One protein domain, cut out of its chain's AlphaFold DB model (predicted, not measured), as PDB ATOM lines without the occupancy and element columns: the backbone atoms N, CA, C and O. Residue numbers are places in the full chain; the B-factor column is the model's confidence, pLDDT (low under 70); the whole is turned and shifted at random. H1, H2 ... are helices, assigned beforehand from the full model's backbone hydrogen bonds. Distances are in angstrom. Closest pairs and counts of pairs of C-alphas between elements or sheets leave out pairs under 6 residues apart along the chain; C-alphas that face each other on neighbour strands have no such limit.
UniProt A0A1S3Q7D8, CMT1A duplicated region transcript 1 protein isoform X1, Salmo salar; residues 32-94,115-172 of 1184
ATOM      1  N   CYS A  32      18.011  47.717 -39.070       62.03
ATOM      2  CA  CYS A  32      18.410  49.088 -38.733       62.03
ATOM      3  C   CYS A  32      19.895  49.420 -39.023       62.03
ATOM      4  O   CYS A  32      20.381  50.455 -38.570       62.03
ATOM      5  N   GLY A  33      20.622  48.537 -39.722       56.66
ATOM      6  CA  GLY A  33      22.037  48.665 -40.110       56.66
ATOM      7  C   GLY A  33      23.038  48.579 -38.953       56.66
ATOM      8  O   GLY A  33      23.889  47.695 -38.926       56.66
ATOM      9  N   ASN A  34      22.899  49.467 -37.971       57.28
ATOM     10  CA  ASN A  34      23.989  49.883 -37.087       57.28
ATOM     11  C   ASN A  34      23.983  49.208 -35.703       57.28
ATOM     12  O   ASN A  34      24.915  49.409 -34.927       57.28
ATOM     13  N   CYS A  35      22.958  48.424 -35.346       69.62
ATOM     14  CA  CYS A  35      22.924  47.747 -34.044       69.62
ATOM     15  C   CYS A  35      23.629  46.381 -34.082       69.62
ATOM     16  O   CYS A  35      23.592  45.669 -35.088       69.62
ATOM     17  N   GLN A  36      24.213  45.968 -32.952       63.75
ATOM     18  CA  GLN A  36      24.991  44.728 -32.834       63.75
ATOM     19  C   GLN A  36      24.221  43.471 -33.284       63.75
ATOM     20  O   GLN A  36      24.818  42.575 -33.880       63.75
ATOM     21  N   SER A  37      22.902  43.411 -33.058       65.19
ATOM     22  CA  SER A  37      22.044  42.308 -33.518       65.19
ATOM     23  C   SER A  37      21.884  42.283 -35.046       65.19
ATOM     24  O   SER A  37      21.949  41.209 -35.640       65.19
ATOM     25  N   CYS A  38      21.729  43.446 -35.692       67.50
ATOM     26  CA  CYS A  38      21.616  43.558 -37.150       67.50
ATOM     27  C   CYS A  38      22.956  43.295 -37.852       67.50
ATOM     28  O   CYS A  38      22.995  42.535 -38.823       67.50
ATOM     29  N   ILE A  39      24.056  43.839 -37.320       71.25
ATOM     30  CA  ILE A  39      25.416  43.591 -37.825       71.25
ATOM     31  C   ILE A  39      25.749  42.094 -37.727       71.25
ATOM     32  O   ILE A  39      26.226  41.509 -38.697       71.25
ATOM     33  N   PHE A  40      25.416  41.442 -36.603       78.56
ATOM     34  CA  PHE A  40      25.535  39.988 -36.451       78.56
ATOM     35  C   PHE A  40      24.746  39.220 -37.522       78.56
ATOM     36  O   PHE A  40      25.291  38.289 -38.117       78.56
ATOM     37  N   THR A  41      23.491  39.599 -37.802       71.38
ATOM     38  CA  THR A  41      22.707  38.923 -38.849       71.38
ATOM     39  C   THR A  41      23.260  39.147 -40.253       71.38
ATOM     40  O   THR A  41      23.225  38.199 -41.032       71.38
ATOM     41  N   SER A  42      23.812  40.330 -40.565       75.75
ATOM     42  CA  SER A  42      24.493  40.566 -41.847       75.75
ATOM     43  C   SER A  42      25.739  39.700 -41.944       75.75
ATOM     44  O   SER A  42      25.765  38.778 -42.748       75.75
ATOM     45  N   LYS A  43      26.714  39.875 -41.037       79.88
ATOM     46  CA  LYS A  43      27.988  39.144 -41.099       79.88
ATOM     47  C   LYS A  43      27.799  37.628 -41.112       79.88
ATOM     48  O   LYS A  43      28.558  36.933 -41.785       79.88
ATOM     49  N   LEU A  44      26.786  37.091 -40.421       79.19
ATOM     50  CA  LEU A  44      26.427  35.673 -40.518       79.19
ATOM     51  C   LEU A  44      25.829  35.310 -41.886       79.19
ATOM     52  O   LEU A  44      26.216  34.286 -42.444       79.19
ATOM     53  N   HIS A  45      24.923  36.122 -42.439       74.62
ATOM     54  CA  HIS A  45      24.363  35.916 -43.776       74.62
ATOM     55  C   HIS A  45      25.451  35.931 -44.857       74.62
ATOM     56  O   HIS A  45      25.557  34.963 -45.612       74.62
ATOM     57  N   ASP A  46      26.305  36.952 -44.856       75.81
ATOM     58  CA  ASP A  46      27.426  37.138 -45.783       75.81
ATOM     59  C   ASP A  46      28.351  35.904 -45.741       75.81
ATOM     60  O   ASP A  46      28.579  35.239 -46.756       75.81
ATOM     61  N   SER A  47      28.736  35.489 -44.524       79.94
ATOM     62  CA  SER A  47      29.510  34.260 -44.281       79.94
ATOM     63  C   SER A  47      28.811  33.004 -44.818       79.94
ATOM     64  O   SER A  47      29.469  32.128 -45.374       79.94
ATOM     65  N   THR A  48      27.482  32.881 -44.678       77.88
ATOM     66  CA  THR A  48      26.750  31.712 -45.202       77.88
ATOM     67  C   THR A  48      26.722  31.665 -46.730       77.88
ATOM     68  O   THR A  48      26.722  30.567 -47.293       77.88
ATOM     69  N   GLN A  49      26.722  32.821 -47.408       75.50
ATOM     70  CA  GLN A  49      26.698  32.869 -48.868       75.50
ATOM     71  C   GLN A  49      28.007  32.335 -49.450       75.50
ATOM     72  O   GLN A  49      27.985  31.343 -50.186       75.50
ATOM     73  N   TRP A  50      29.149  32.941 -49.109       75.06
ATOM     74  CA  TRP A  50      30.425  32.552 -49.716       75.06
ATOM     75  C   TRP A  50      30.931  31.198 -49.204       75.06
ATOM     76  O   TRP A  50      31.472  30.425 -49.993       75.06
ATOM     77  N   MET A  51      30.690  30.830 -47.937       76.31
ATOM     78  CA  MET A  51      31.165  29.549 -47.382       76.31
ATOM     79  C   MET A  51      30.524  28.333 -48.067       76.31
ATOM     80  O   MET A  51      31.136  27.266 -48.133       76.31
ATOM     81  N   SER A  52      29.327  28.499 -48.643       71.38
ATOM     82  CA  SER A  52      28.683  27.472 -49.474       71.38
ATOM     83  C   SER A  52      29.354  27.261 -50.843       71.38
ATOM     84  O   SER A  52      29.126  26.231 -51.475       71.38
ATOM     85  N   ARG A  53      30.176  28.221 -51.298       71.38
ATOM     86  CA  ARG A  53      30.830  28.250 -52.620       71.38
ATOM     87  C   ARG A  53      32.350  28.068 -52.563       71.38
ATOM     88  O   ARG A  53      32.926  27.619 -53.546       71.38
ATOM     89  N   ALA A  54      32.986  28.408 -51.442       74.12
ATOM     90  CA  ALA A  54      34.436  28.331 -51.272       74.12
ATOM     91  C   ALA A  54      34.968  26.886 -51.174       74.12
ATOM     92  O   ALA A  54      34.294  25.974 -50.680       74.12
ATOM     93  N   GLY A  55      36.214  26.694 -51.599       72.69
ATOM     94  CA  GLY A  55      36.977  25.457 -51.467       72.69
ATOM     95  C   GLY A  55      37.437  25.179 -50.032       72.69
ATOM     96  O   GLY A  55      37.417  26.041 -49.148       72.69
ATOM     97  N   ASP A  56      37.866  23.941 -49.788       67.94
ATOM     98  CA  ASP A  56      38.208  23.466 -48.440       67.94
ATOM     99  C   ASP A  56      39.444  24.147 -47.830       67.94
ATOM    100  O   ASP A  56      39.518  24.289 -46.610       67.94
ATOM    101  N   SER A  57      40.383  24.628 -48.647       69.75
ATOM    102  CA  SER A  57      41.517  25.461 -48.217       69.75
ATOM    103  C   SER A  57      41.047  26.780 -47.595       69.75
ATOM    104  O   SER A  57      41.399  27.098 -46.456       69.75
ATOM    105  N   SER A  58      40.198  27.515 -48.312       77.31
ATOM    106  CA  SER A  58      39.650  28.810 -47.901       77.31
ATOM    107  C   SER A  58      38.719  28.669 -46.688       77.31
ATOM    108  O   SER A  58      38.863  29.408 -45.711       77.31
ATOM    109  N   LYS A  59      37.870  27.627 -46.658       79.94
ATOM    110  CA  LYS A  59      37.092  27.239 -45.463       79.94
ATOM    111  C   LYS A  59      37.989  26.962 -44.253       79.94
ATOM    112  O   LYS A  59      37.748  27.516 -43.183       79.94
ATOM    113  N   ARG A  60      39.037  26.135 -44.397       80.56
ATOM    114  CA  ARG A  60      39.988  25.841 -43.306       80.56
ATOM    115  C   ARG A  60      40.629  27.126 -42.782       80.56
ATOM    116  O   ARG A  60      40.537  27.368 -41.583       80.56
ATOM    117  N   ARG A  61      41.192  27.964 -43.664       78.25
ATOM    118  CA  ARG A  61      41.839  29.242 -43.305       78.25
ATOM    119  C   ARG A  61      40.903  30.162 -42.519       78.25
ATOM    120  O   ARG A  61      41.325  30.762 -41.535       78.25
ATOM    121  N   PHE A  62      39.635  30.257 -42.917       85.38
ATOM    122  CA  PHE A  62      38.643  31.059 -42.202       85.38
ATOM    123  C   PHE A  62      38.391  30.570 -40.776       85.38
ATOM    124  O   PHE A  62      38.435  31.353 -39.824       85.38
ATOM    125  N   LEU A  63      38.151  29.266 -40.635       85.06
ATOM    126  CA  LEU A  63      37.772  28.652 -39.369       85.06
ATOM    127  C   LEU A  63      38.941  28.618 -38.371       85.06
ATOM    128  O   LEU A  63      38.727  28.856 -37.181       85.06
ATOM    129  N   THR A  64      40.177  28.390 -38.836       81.19
ATOM    130  CA  THR A  64      41.373  28.535 -37.988       81.19
ATOM    131  C   THR A  64      41.562  29.991 -37.557       81.19
ATOM    132  O   THR A  64      41.775  30.246 -36.371       81.19
ATOM    133  N   GLY A  65      41.385  30.948 -38.474       78.81
ATOM    134  CA  GLY A  65      41.497  32.382 -38.199       78.81
ATOM    135  C   GLY A  65      40.518  32.911 -37.142       78.81
ATOM    136  O   GLY A  65      40.913  33.767 -36.349       78.81
ATOM    137  N   ILE A  66      39.289  32.376 -37.069       84.44
ATOM    138  CA  ILE A  66      38.328  32.689 -35.992       84.44
ATOM    139  C   ILE A  66      38.740  32.025 -34.672       84.44
ATOM    140  O   ILE A  66      38.736  32.676 -33.625       84.44
ATOM    141  N   LEU A  67      39.083  30.730 -34.688       81.19
ATOM    142  CA  LEU A  67      39.379  29.990 -33.455       81.19
ATOM    143  C   LEU A  67      40.632  30.500 -32.739       81.19
ATOM    144  O   LEU A  67      40.619  30.599 -31.516       81.19
ATOM    145  N   VAL A  68      41.684  30.879 -33.471       80.31
ATOM    146  CA  VAL A  68      42.898  31.469 -32.876       80.31
ATOM    147  C   VAL A  68      42.596  32.813 -32.192       80.31
ATOM    148  O   VAL A  68      43.198  33.131 -31.172       80.31
ATOM    149  N   ARG A  69      41.591  33.561 -32.672       80.06
ATOM    150  CA  ARG A  69      41.130  34.834 -32.083       80.06
ATOM    151  C   ARG A  69      40.154  34.655 -30.906       80.06
ATOM    152  O   ARG A  69      39.681  35.632 -30.324       80.06
ATOM    153  N   CYS A  70      39.856  33.418 -30.498       77.81
ATOM    154  CA  CYS A  70      39.017  33.122 -29.335       77.81
ATOM    155  C   CYS A  70      39.829  33.109 -28.027       77.81
ATOM    156  O   CYS A  70      40.098  32.053 -27.462       77.81
ATOM    157  N   GLN A  71      40.149  34.296 -27.502       66.88
ATOM    158  CA  GLN A  71      40.884  34.485 -26.235       66.88
ATOM    159  C   GLN A  71      40.181  33.899 -24.985       66.88
ATOM    160  O   GLN A  71      40.822  33.684 -23.961       66.88
ATOM    161  N   SER A  72      38.870  33.629 -25.037       77.19
ATOM    162  CA  SER A  72      38.116  33.086 -23.895       77.19
ATOM    163  C   SER A  72      38.131  31.556 -23.857       77.19
ATOM    164  O   SER A  72      37.544  30.887 -24.715       77.19
ATOM    165  N   VAL A  73      38.718  31.008 -22.789       77.00
ATOM    166  CA  VAL A  73      38.727  29.567 -22.492       77.00
ATOM    167  C   VAL A  73      37.306  29.005 -22.359       77.00
ATOM    168  O   VAL A  73      37.056  27.890 -22.805       77.00
ATOM    169  N   GLU A  74      36.342  29.770 -21.833       76.06
ATOM    170  CA  GLU A  74      34.947  29.321 -21.687       76.06
ATOM    171  C   GLU A  74      34.253  29.074 -23.038       76.06
ATOM    172  O   GLU A  74      33.493  28.109 -23.190       76.06
ATOM    173  N   ILE A  75      34.538  29.915 -24.042       80.19
ATOM    174  CA  ILE A  75      34.027  29.749 -25.412       80.19
ATOM    175  C   ILE A  75      34.667  28.516 -26.058       80.19
ATOM    176  O   ILE A  75      33.971  27.672 -26.624       80.19
ATOM    177  N   LEU A  76      35.986  28.358 -25.923       81.19
ATOM    178  CA  LEU A  76      36.681  27.178 -26.437       81.19
ATOM    179  C   LEU A  76      36.175  25.887 -25.769       81.19
ATOM    180  O   LEU A  76      35.908  24.908 -26.463       81.19
ATOM    181  N   GLU A  77      35.958  25.875 -24.452       78.94
ATOM    182  CA  GLU A  77      35.437  24.706 -23.733       78.94
ATOM    183  C   GLU A  77      33.968  24.393 -24.035       78.94
ATOM    184  O   GLU A  77      33.574  23.223 -23.993       78.94
ATOM    185  N   THR A  78      33.122  25.393 -24.296       79.31
ATOM    186  CA  THR A  78      31.737  25.141 -24.735       79.31
ATOM    187  C   THR A  78      31.716  24.535 -26.135       79.31
ATOM    188  O   THR A  78      31.006  23.552 -26.353       79.31
ATOM    189  N   ILE A  79      32.560  25.017 -27.050       80.69
ATOM    190  CA  ILE A  79      32.709  24.438 -28.393       80.69
ATOM    191  C   ILE A  79      33.317  23.030 -28.327       80.69
ATOM    192  O   ILE A  79      32.778  22.111 -28.944       80.69
ATOM    193  N   GLN A  80      34.358  22.803 -27.520       80.25
ATOM    194  CA  GLN A  80      34.946  21.472 -27.329       80.25
ATOM    195  C   GLN A  80      33.918  20.474 -26.761       80.25
ATOM    196  O   GLN A  80      33.872  19.323 -27.195       80.25
ATOM    197  N   ARG A  81      33.033  20.907 -25.848       75.44
ATOM    198  CA  ARG A  81      31.911  20.089 -25.338       75.44
ATOM    199  C   ARG A  81      30.899  19.702 -26.423       75.44
ATOM    200  O   ARG A  81      30.355  18.600 -26.353       75.44
ATOM    201  N   VAL A  82      30.657  20.565 -27.413       79.00
ATOM    202  CA  VAL A  82      29.811  20.258 -28.583       79.00
ATOM    203  C   VAL A  82      30.535  19.300 -29.538       79.00
ATOM    204  O   VAL A  82      29.969  18.279 -29.931       79.00
ATOM    205  N   LEU A  83      31.803  19.576 -29.856       78.62
ATOM    206  CA  LEU A  83      32.610  18.789 -30.792       78.62
ATOM    207  C   LEU A  83      33.108  17.451 -30.221       78.62
ATOM    208  O   LEU A  83      33.542  16.598 -30.987       78.62
ATOM    209  N   GLN A  84      32.980  17.193 -28.914       71.00
ATOM    210  CA  GLN A  84      33.479  15.976 -28.247       71.00
ATOM    211  C   GLN A  84      33.035  14.648 -28.908       71.00
ATOM    212  O   GLN A  84      33.671  13.613 -28.717       71.00
ATOM    213  N   VAL A  85      31.949  14.651 -29.684       61.78
ATOM    214  CA  VAL A  85      31.436  13.461 -30.385       61.78
ATOM    215  C   VAL A  85      32.233  13.118 -31.656       61.78
ATOM    216  O   VAL A  85      32.273  11.945 -32.024       61.78
ATOM    217  N   THR A  86      32.938  14.069 -32.286       63.16
ATOM    218  CA  THR A  86      33.758  13.796 -33.489       63.16
ATOM    219  C   THR A  86      34.978  12.920 -33.197       63.16
ATOM    220  O   THR A  86      35.504  12.293 -34.106       63.16
ATOM    221  N   PHE A  87      35.398  12.818 -31.932       59.78
ATOM    222  CA  PHE A  87      36.485  11.939 -31.478       59.78
ATOM    223  C   PHE A  87      36.053  10.466 -31.303       59.78
ATOM    224  O   PHE A  87      36.821   9.637 -30.813       59.78
ATOM    225  N   GLY A  88      34.809  10.119 -31.653       56.75
ATOM    226  CA  GLY A  88      34.297   8.752 -31.569       56.75
ATOM    227  C   GLY A  88      34.991   7.777 -32.531       56.75
ATOM    228  O   GLY A  88      35.471   8.153 -33.603       56.75
ATOM    229  N   LYS A  89      34.985   6.480 -32.185       50.84
ATOM    230  CA  LYS A  89      35.566   5.415 -33.031       50.84
ATOM    231  C   LYS A  89      34.953   5.366 -34.437       50.84
ATOM    232  O   LYS A  89      35.644   5.065 -35.403       50.84
ATOM    233  N   ASP A  90      33.674   5.712 -34.563       48.31
ATOM    234  CA  ASP A  90      32.969   5.711 -35.848       48.31
ATOM    235  C   ASP A  90      33.509   6.781 -36.820       48.31
ATOM    236  O   ASP A  90      33.580   6.536 -38.022       48.31
ATOM    237  N   PHE A  91      33.977   7.927 -36.304       50.88
ATOM    238  CA  PHE A  91      34.590   8.998 -37.102       50.88
ATOM    239  C   PHE A  91      36.040   8.685 -37.503       50.88
ATOM    240  O   PHE A  91      36.479   9.042 -38.600       50.88
ATOM    241  N   THR A  92      36.783   7.951 -36.670       47.34
ATOM    242  CA  THR A  92      38.123   7.468 -37.045       47.34
ATOM    243  C   THR A  92      38.067   6.379 -38.122       47.34
ATOM    244  O   THR A  92      38.953   6.342 -38.973       47.34
ATOM    245  N   TYR A  93      36.994   5.580 -38.204       43.03
ATOM    246  CA  TYR A  93      36.782   4.658 -39.333       43.03
ATOM    247  C   TYR A  93      36.422   5.347 -40.662       43.03
ATOM    248  O   TYR A  93      36.715   4.796 -41.723       43.03
ATOM    249  N   THR A  94      35.852   6.558 -40.666       41.19
ATOM    250  CA  THR A  94      35.712   7.329 -41.921       41.19
ATOM    251  C   THR A  94      37.065   7.726 -42.519       41.19
ATOM    252  O   THR A  94      37.197   7.742 -43.744       41.19
ATOM    253  N   LEU A 115      34.600  32.884 -56.968       59.66
ATOM    254  CA  LEU A 115      34.726  34.009 -56.040       59.66
ATOM    255  C   LEU A 115      36.018  34.775 -56.373       59.66
ATOM    256  O   LEU A 115      37.030  34.161 -56.711       59.66
ATOM    257  N   ASP A 116      36.021  36.105 -56.254       68.94
ATOM    258  CA  ASP A 116      37.284  36.850 -56.288       68.94
ATOM    259  C   ASP A 116      38.032  36.607 -54.970       68.94
ATOM    260  O   ASP A 116      37.565  36.970 -53.888       68.94
ATOM    261  N   THR A 117      39.201  35.977 -55.065       64.25
ATOM    262  CA  THR A 117      40.040  35.607 -53.921       64.25
ATOM    263  C   THR A 117      40.567  36.814 -53.144       64.25
ATOM    264  O   THR A 117      40.855  36.673 -51.954       64.25
ATOM    265  N   LYS A 118      40.656  38.003 -53.761       68.12
ATOM    266  CA  LYS A 118      41.017  39.248 -53.064       68.12
ATOM    267  C   LYS A 118      39.856  39.761 -52.220       68.12
ATOM    268  O   LYS A 118      40.044  39.982 -51.025       68.12
ATOM    269  N   LEU A 119      38.662  39.878 -52.806       70.75
ATOM    270  CA  LEU A 119      37.440  40.261 -52.086       70.75
ATOM    271  C   LEU A 119      37.124  39.278 -50.954       70.75
ATOM    272  O   LEU A 119      36.930  39.708 -49.822       70.75
ATOM    273  N   LEU A 120      37.186  37.970 -51.216       75.06
ATOM    274  CA  LEU A 120      37.009  36.935 -50.193       75.06
ATOM    275  C   LEU A 120      38.049  37.061 -49.066       75.06
ATOM    276  O   LEU A 120      37.707  36.953 -47.891       75.06
ATOM    277  N   GLY A 121      39.314  37.331 -49.404       74.81
ATOM    278  CA  GLY A 121      40.365  37.589 -48.418       74.81
ATOM    279  C   GLY A 121      40.075  38.814 -47.544       74.81
ATOM    280  O   GLY A 121      40.276  38.755 -46.330       74.81
ATOM    281  N   MET A 122      39.556  39.894 -48.134       75.44
ATOM    282  CA  MET A 122      39.143  41.100 -47.410       75.44
ATOM    283  C   MET A 122      37.918  40.842 -46.521       75.44
ATOM    284  O   MET A 122      37.959  41.181 -45.344       75.44
ATOM    285  N   GLU A 123      36.876  40.170 -47.024       76.69
ATOM    286  CA  GLU A 123      35.700  39.776 -46.231       76.69
ATOM    287  C   GLU A 123      36.077  38.889 -45.035       76.69
ATOM    288  O   GLU A 123      35.543  39.067 -43.938       76.69
ATOM    289  N   MET A 124      37.019  37.957 -45.218       82.12
ATOM    290  CA  MET A 124      37.539  37.107 -44.141       82.12
ATOM    291  C   MET A 124      38.297  37.914 -43.076       82.12
ATOM    292  O   MET A 124      38.116  37.661 -41.888       82.12
ATOM    293  N   VAL A 125      39.111  38.902 -43.466       82.06
ATOM    294  CA  VAL A 125      39.820  39.779 -42.514       82.06
ATOM    295  C   VAL A 125      38.853  40.706 -41.773       82.06
ATOM    296  O   VAL A 125      38.923  40.806 -40.549       82.06
ATOM    297  N   ASP A 126      37.912  41.320 -42.485       81.94
ATOM    298  CA  ASP A 126      36.917  42.241 -41.928       81.94
ATOM    299  C   ASP A 126      35.951  41.530 -40.958       81.94
ATOM    300  O   ASP A 126      35.635  42.033 -39.876       81.94
ATOM    301  N   THR A 127      35.558  40.288 -41.268       83.19
ATOM    302  CA  THR A 127      34.815  39.438 -40.321       83.19
ATOM    303  C   THR A 127      35.662  38.979 -39.133       83.19
ATOM    304  O   THR A 127      35.114  38.884 -38.036       83.19
ATOM    305  N   TRP A 128      36.972  38.735 -39.278       85.88
ATOM    306  CA  TRP A 128      37.847  38.421 -38.137       85.88
ATOM    307  C   TRP A 128      38.070  39.610 -37.197       85.88
ATOM    308  O   TRP A 128      38.103  39.408 -35.981       85.88
ATOM    309  N   ASP A 129      38.222  40.830 -37.715       80.38
ATOM    310  CA  ASP A 129      38.376  42.037 -36.894       80.38
ATOM    311  C   ASP A 129      37.077  42.356 -36.137       80.38
ATOM    312  O   ASP A 129      37.078  42.426 -34.902       80.38
ATOM    313  N   TRP A 130      35.938  42.387 -36.843       86.62
ATOM    314  CA  TRP A 130      34.614  42.478 -36.218       86.62
ATOM    315  C   TRP A 130      34.408  41.386 -35.159       86.62
ATOM    316  O   TRP A 130      33.984  41.673 -34.035       86.62
ATOM    317  N   PHE A 131      34.746  40.131 -35.483       84.56
ATOM    318  CA  PHE A 131      34.627  39.025 -34.539       84.56
ATOM    319  C   PHE A 131      35.490  39.271 -33.301       84.56
ATOM    320  O   PHE A 131      34.991  39.096 -32.191       84.56
ATOM    321  N   SER A 132      36.733  39.732 -33.460       81.44
ATOM    322  CA  SER A 132      37.662  40.021 -32.357       81.44
ATOM    323  C   SER A 132      37.111  41.086 -31.409       81.44
ATOM    324  O   SER A 132      37.102  40.868 -30.195       81.44
ATOM    325  N   ARG A 133      36.550  42.174 -31.951       79.75
ATOM    326  CA  ARG A 133      35.936  43.276 -31.184       79.75
ATOM    327  C   ARG A 133      34.562  42.922 -30.586       79.75
ATOM    328  O   ARG A 133      34.083  43.601 -29.682       79.75
ATOM    329  N   SER A 134      33.909  41.855 -31.057       80.12
ATOM    330  CA  SER A 134      32.556  41.484 -30.614       80.12
ATOM    331  C   SER A 134      32.491  40.864 -29.202       80.12
ATOM    332  O   SER A 134      33.449  40.282 -28.683       80.12
ATOM    333  N   HIS A 135      31.324  40.962 -28.559       78.56
ATOM    334  CA  HIS A 135      31.087  40.417 -27.216       78.56
ATOM    335  C   HIS A 135      31.067  38.875 -27.201       78.56
ATOM    336  O   HIS A 135      30.638  38.241 -28.164       78.56
ATOM    337  N   HIS A 136      31.424  38.252 -26.069       76.25
ATOM    338  CA  HIS A 136      31.467  36.786 -25.904       76.25
ATOM    339  C   HIS A 136      30.168  36.053 -26.301       76.25
ATOM    340  O   HIS A 136      30.219  34.955 -26.859       76.25
ATOM    341  N   TRP A 137      29.004  36.672 -26.076       75.19
ATOM    342  CA  TRP A 137      27.708  36.139 -26.508       75.19
ATOM    343  C   TRP A 137      27.548  36.149 -28.039       75.19
ATOM    344  O   TRP A 137      27.116  35.150 -28.619       75.19
ATOM    345  N   THR A 138      27.965  37.225 -28.715       78.75
ATOM    346  CA  THR A 138      28.004  37.303 -30.187       78.75
ATOM    347  C   THR A 138      28.979  36.270 -30.756       78.75
ATOM    348  O   THR A 138      28.585  35.482 -31.614       78.75
ATOM    349  N   LYS A 139      30.201  36.198 -30.202       84.12
ATOM    350  CA  LYS A 139      31.240  35.219 -30.574       84.12
ATOM    351  C   LYS A 139      30.710  33.781 -30.534       84.12
ATOM    352  O   LYS A 139      30.845  33.040 -31.504       84.12
ATOM    353  N   SER A 140      30.044  33.416 -29.437       81.19
ATOM    354  CA  SER A 140      29.494  32.071 -29.222       81.19
ATOM    355  C   SER A 140      28.391  31.710 -30.226       81.19
ATOM    356  O   SER A 140      28.419  30.626 -30.805       81.19
ATOM    357  N   ASN A 141      27.438  32.615 -30.479       78.19
ATOM    358  CA  ASN A 141      26.348  32.355 -31.430       78.19
ATOM    359  C   ASN A 141      26.826  32.328 -32.888       78.19
ATOM    360  O   ASN A 141      26.340  31.516 -33.671       78.19
ATOM    361  N   TYR A 142      27.796  33.172 -33.250       83.69
ATOM    362  CA  TYR A 142      28.383  33.197 -34.593       83.69
ATOM    363  C   TYR A 142      29.134  31.892 -34.894       83.69
ATOM    364  O   TYR A 142      28.902  31.269 -35.930       83.69
ATOM    365  N   LEU A 143      29.936  31.408 -33.937       82.69
ATOM    366  CA  LEU A 143      30.612  30.113 -34.042       82.69
ATOM    367  C   LEU A 143      29.628  28.939 -34.116       82.69
ATOM    368  O   LEU A 143      29.791  28.081 -34.978       82.69
ATOM    369  N   LEU A 144      28.576  28.906 -33.292       78.56
ATOM    370  CA  LEU A 144      27.537  27.867 -33.395       78.56
ATOM    371  C   LEU A 144      26.789  27.909 -34.740       78.56
ATOM    372  O   LEU A 144      26.470  26.855 -35.290       78.56
ATOM    373  N   GLY A 145      26.559  29.103 -35.296       75.44
ATOM    374  CA  GLY A 145      26.006  29.286 -36.639       75.44
ATOM    375  C   GLY A 145      26.906  28.684 -37.719       75.44
ATOM    376  O   GLY A 145      26.452  27.843 -38.494       75.44
ATOM    377  N   ILE A 146      28.192  29.038 -37.727       81.75
ATOM    378  CA  ILE A 146      29.180  28.532 -38.693       81.75
ATOM    379  C   ILE A 146      29.405  27.019 -38.560       81.75
ATOM    380  O   ILE A 146      29.470  26.313 -39.567       81.75
ATOM    381  N   LEU A 147      29.455  26.482 -37.337       79.00
ATOM    382  CA  LEU A 147      29.592  25.040 -37.103       79.00
ATOM    383  C   LEU A 147      28.425  24.234 -37.702       79.00
ATOM    384  O   LEU A 147      28.619  23.077 -38.066       79.00
ATOM    385  N   SER A 148      27.240  24.833 -37.878       76.38
ATOM    386  CA  SER A 148      26.107  24.184 -38.562       76.38
ATOM    387  C   SER A 148      26.263  24.062 -40.088       76.38
ATOM    388  O   SER A 148      25.487  23.346 -40.722       76.38
ATOM    389  N   LEU A 149      27.264  24.735 -40.671       74.81
ATOM    390  CA  LEU A 149      27.596  24.726 -42.103       74.81
ATOM    391  C   LEU A 149      28.813  23.842 -42.431       74.81
ATOM    392  O   LEU A 149      29.141  23.661 -43.600       74.81
ATOM    393  N   CYS A 150      29.512  23.330 -41.415       77.56
ATOM    394  CA  CYS A 150      30.786  22.634 -41.576       77.56
ATOM    395  C   CYS A 150      30.611  21.127 -41.808       77.56
ATOM    396  O   CYS A 150      29.943  20.437 -41.036       77.56
ATOM    397  N   ASP A 151      31.305  20.590 -42.813       75.38
ATOM    398  CA  ASP A 151      31.394  19.147 -43.045       75.38
ATOM    399  C   ASP A 151      32.137  18.402 -41.926       75.38
ATOM    400  O   ASP A 151      32.967  18.954 -41.199       75.38
ATOM    401  N   THR A 152      31.881  17.094 -41.816       69.75
ATOM    402  CA  THR A 152      32.426  16.233 -40.744       69.75
ATOM    403  C   THR A 152      33.956  16.269 -40.612       69.75
ATOM    404  O   THR A 152      34.467  16.216 -39.492       69.75
ATOM    405  N   GLY A 153      34.688  16.412 -41.723       67.81
ATOM    406  CA  GLY A 153      36.148  16.564 -41.717       67.81
ATOM    407  C   GLY A 153      36.613  17.905 -41.139       67.81
ATOM    408  O   GLY A 153      37.561  17.939 -40.354       67.81
ATOM    409  N   LEU A 154      35.908  18.998 -41.453       76.81
ATOM    410  CA  LEU A 154      36.175  20.319 -40.878       76.81
ATOM    411  C   LEU A 154      35.847  20.321 -39.381       76.81
ATOM    412  O   LEU A 154      36.685  20.722 -38.580       76.81
ATOM    413  N   LEU A 155      34.693  19.783 -38.979       80.19
ATOM    414  CA  LEU A 155      34.303  19.675 -37.567       80.19
ATOM    415  C   LEU A 155      35.338  18.915 -36.717       80.19
ATOM    416  O   LEU A 155      35.626  19.330 -35.594       80.19
ATOM    417  N   HIS A 156      35.949  17.848 -37.248       72.31
ATOM    418  CA  HIS A 156      37.024  17.136 -36.547       72.31
ATOM    419  C   HIS A 156      38.331  17.953 -36.484       72.31
ATOM    420  O   HIS A 156      39.004  17.935 -35.450       72.31
ATOM    421  N   MET A 157      38.689  18.700 -37.537       82.38
ATOM    422  CA  MET A 157      39.838  19.621 -37.509       82.38
ATOM    423  C   MET A 157      39.660  20.682 -36.409       82.38
ATOM    424  O   MET A 157      40.556  20.873 -35.587       82.38
ATOM    425  N   LEU A 158      38.470  21.285 -36.309       79.81
ATOM    426  CA  LEU A 158      38.144  22.263 -35.264       79.81
ATOM    427  C   LEU A 158      38.131  21.643 -33.861       79.81
ATOM    428  O   LEU A 158      38.552  22.291 -32.902       79.81
ATOM    429  N   GLY A 159      37.711  20.383 -33.723       78.19
ATOM    430  CA  GLY A 159      37.812  19.638 -32.464       78.19
ATOM    431  C   GLY A 159      39.264  19.492 -31.997       78.19
ATOM    432  O   GLY A 159      39.580  19.788 -30.840       78.19
ATOM    433  N   ASN A 160      40.167  19.101 -32.900       76.88
ATOM    434  CA  ASN A 160      41.601  19.020 -32.610       76.88
ATOM    435  C   ASN A 160      42.167  20.402 -32.238       76.88
ATOM    436  O   ASN A 160      42.790  20.545 -31.185       76.88
ATOM    437  N   LEU A 161      41.905  21.429 -33.055       79.88
ATOM    438  CA  LEU A 161      42.456  22.772 -32.859       79.88
ATOM    439  C   LEU A 161      41.965  23.431 -31.562       79.88
ATOM    440  O   LEU A 161      42.782  23.932 -30.794       79.88
ATOM    441  N   THR A 162      40.663  23.377 -31.258       81.44
ATOM    442  CA  THR A 162      40.139  23.881 -29.970       81.44
ATOM    443  C   THR A 162      40.792  23.186 -28.779       81.44
ATOM    444  O   THR A 162      41.133  23.846 -27.801       81.44
ATOM    445  N   SER A 163      41.048  21.878 -28.872       75.75
ATOM    446  CA  SER A 163      41.726  21.124 -27.812       75.75
ATOM    447  C   SER A 163      43.175  21.586 -27.598       75.75
ATOM    448  O   SER A 163      43.598  21.741 -26.453       75.75
ATOM    449  N   VAL A 164      43.917  21.870 -28.675       77.50
ATOM    450  CA  VAL A 164      45.284  22.426 -28.603       77.50
ATOM    451  C   VAL A 164      45.279  23.845 -28.025       77.50
ATOM    452  O   VAL A 164      46.071  24.144 -27.130       77.50
ATOM    453  N   LEU A 165      44.355  24.707 -28.467       77.62
ATOM    454  CA  LEU A 165      44.234  26.085 -27.977       77.62
ATOM    455  C   LEU A 165      43.881  26.145 -26.482       77.62
ATOM    456  O   LEU A 165      44.477  26.935 -25.756       77.62
ATOM    457  N   ILE A 166      43.000  25.263 -25.989       78.25
ATOM    458  CA  ILE A 166      42.685  25.153 -24.551       78.25
ATOM    459  C   ILE A 166      43.929  24.765 -23.739       78.25
ATOM    460  O   ILE A 166      44.157  25.328 -22.669       78.25
ATOM    461  N   VAL A 167      44.753  23.831 -24.232       74.94
ATOM    462  CA  VAL A 167      46.003  23.439 -23.554       74.94
ATOM    463  C   VAL A 167      47.020  24.585 -23.558       74.94
ATOM    464  O   VAL A 167      47.653  24.821 -22.530       74.94
ATOM    465  N   ARG A 168      47.150  25.337 -24.661       74.44
ATOM    466  CA  ARG A 168      48.038  26.511 -24.737       74.44
ATOM    467  C   ARG A 168      47.590  27.624 -23.781       74.44
ATOM    468  O   ARG A 168      48.403  28.097 -22.995       74.44
ATOM    469  N   ALA A 169      46.305  27.976 -23.780       69.38
ATOM    470  CA  ALA A 169      45.753  29.006 -22.896       69.38
ATOM    471  C   ALA A 169      45.889  28.639 -21.406       69.38
ATOM    472  O   ALA A 169      46.286  29.473 -20.595       69.38
ATOM    473  N   LYS A 170      45.638  27.373 -21.040       68.50
ATOM    474  CA  LYS A 170      45.803  26.904 -19.652       68.50
ATOM    475  C   LYS A 170      47.261  26.842 -19.196       68.50
ATOM    476  O   LYS A 170      47.500  26.970 -18.002       68.50
ATOM    477  N   ARG A 171      48.228  26.677 -20.107       66.56
ATOM    478  CA  ARG A 171      49.659  26.815 -19.781       66.56
ATOM    479  C   ARG A 171      50.053  28.272 -19.547       66.56
ATOM    480  O   ARG A 171      50.665  28.540 -18.527       66.56
ATOM    481  N   ALA A 172      49.629  29.196 -20.411       59.38
ATOM    482  CA  ALA A 172      49.913  30.623 -20.236       59.38
ATOM    483  C   ALA A 172      49.350  31.174 -18.907       59.38
ATOM    484  O   ALA A 172      50.048  31.870 -18.179       59.38
TER     485      ALA A 172
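AT A GLANCE: This is residues 32 to 94 and 115 to 172 of the 1184 residues of the protein "CMT1A duplicated region transcript 1 protein isoform X1" of Salmo salar (UniProt A0A1S3Q7D8). Six helices form an up-and-down bundle, each running against the one before it in the chain, in two layers: H1, H6 and H3 side by side in one row, H5, H2 and H7 in the other, with the helices of one row running against those of the other. The rows come together most fully at one end, where H3 packs on H7; at the other end H1 and H5 come close with few contacts, and the short H4 sits beyond H3, near H7. The printed part has 121 residues with seven named helices, H1 to H7 in order, and no named strand; the class is all helix. The whole is compact, with a radius of gyration of the C-alphas of 14.7 A and spans of 45 by 31 by 22 A.

HOW THE PARTS SIT: H1, residues 36 to 51, touches H6, residues 136 to 147, the same way at a shallow tilt of 23 degrees; their closest C-alphas, of Leu 44 and Tyr 142, are 6.7 A apart. H1 is close to but not clearly touching H5, residues 117 to 133, with the C-alphas of Lys 43 and Thr 127 closest at 6.9 A. H2, residues 56 to 68, touches H5 with residues 62 to 66 alone, the same way at a shallow tilt of 19 degrees, closest at the C-alphas of Ile 66 and Trp 128, 6.1 A. H2 also touches H7, residues 152 to 172, the same way at a shallow tilt of 26 degrees, closest at the C-alphas of Leu 67 and Thr 162, 7.1 A. H3, residues 73 to 83, touches H7 with 16 pairs of C-alphas within 8 A, opposite ways at a shallow tilt of 29 degrees; the closest, of Leu 83 and Gly 159, are 5.5 A apart. H3 and H6 only just touch, with 3 pairs of C-alphas within 8 A, the closest being Ile 75 and Ser 140 at 6.4 A. H4, residues 89 to 94, is near H7 and touches no helix. In H1 to H7 every O i to N i+4 pair is within hydrogen-bond range.

IN THESE COORDINATES: H1 begins at C-alpha 36, (24.991, 44.728, -32.834), and is 21.9 A long. H2 is 18.1 A, H3 14.9 A and H4 9.1 A long. H5 begins at C-alpha 117, (40.040, 35.607, -53.921), and is 24.3 A long; H6 is 16.3 A. H7, the longest, is 30.6 A and ends at C-alpha 172, (49.913, 30.623, -20.236).

THE WHOLE: The two C-alphas farthest apart, of Cys 32 and Tyr 93, are 48.1 A from each other. Residues 95 to 114 are not printed, and C-alphas 94 and 115 are 30.2 A apart across the cut. The links printed whole are tight. The mean pLDDT of the printed part is 74.1; 30 residues are under 70, among them 32 to 38 and 85 to 94.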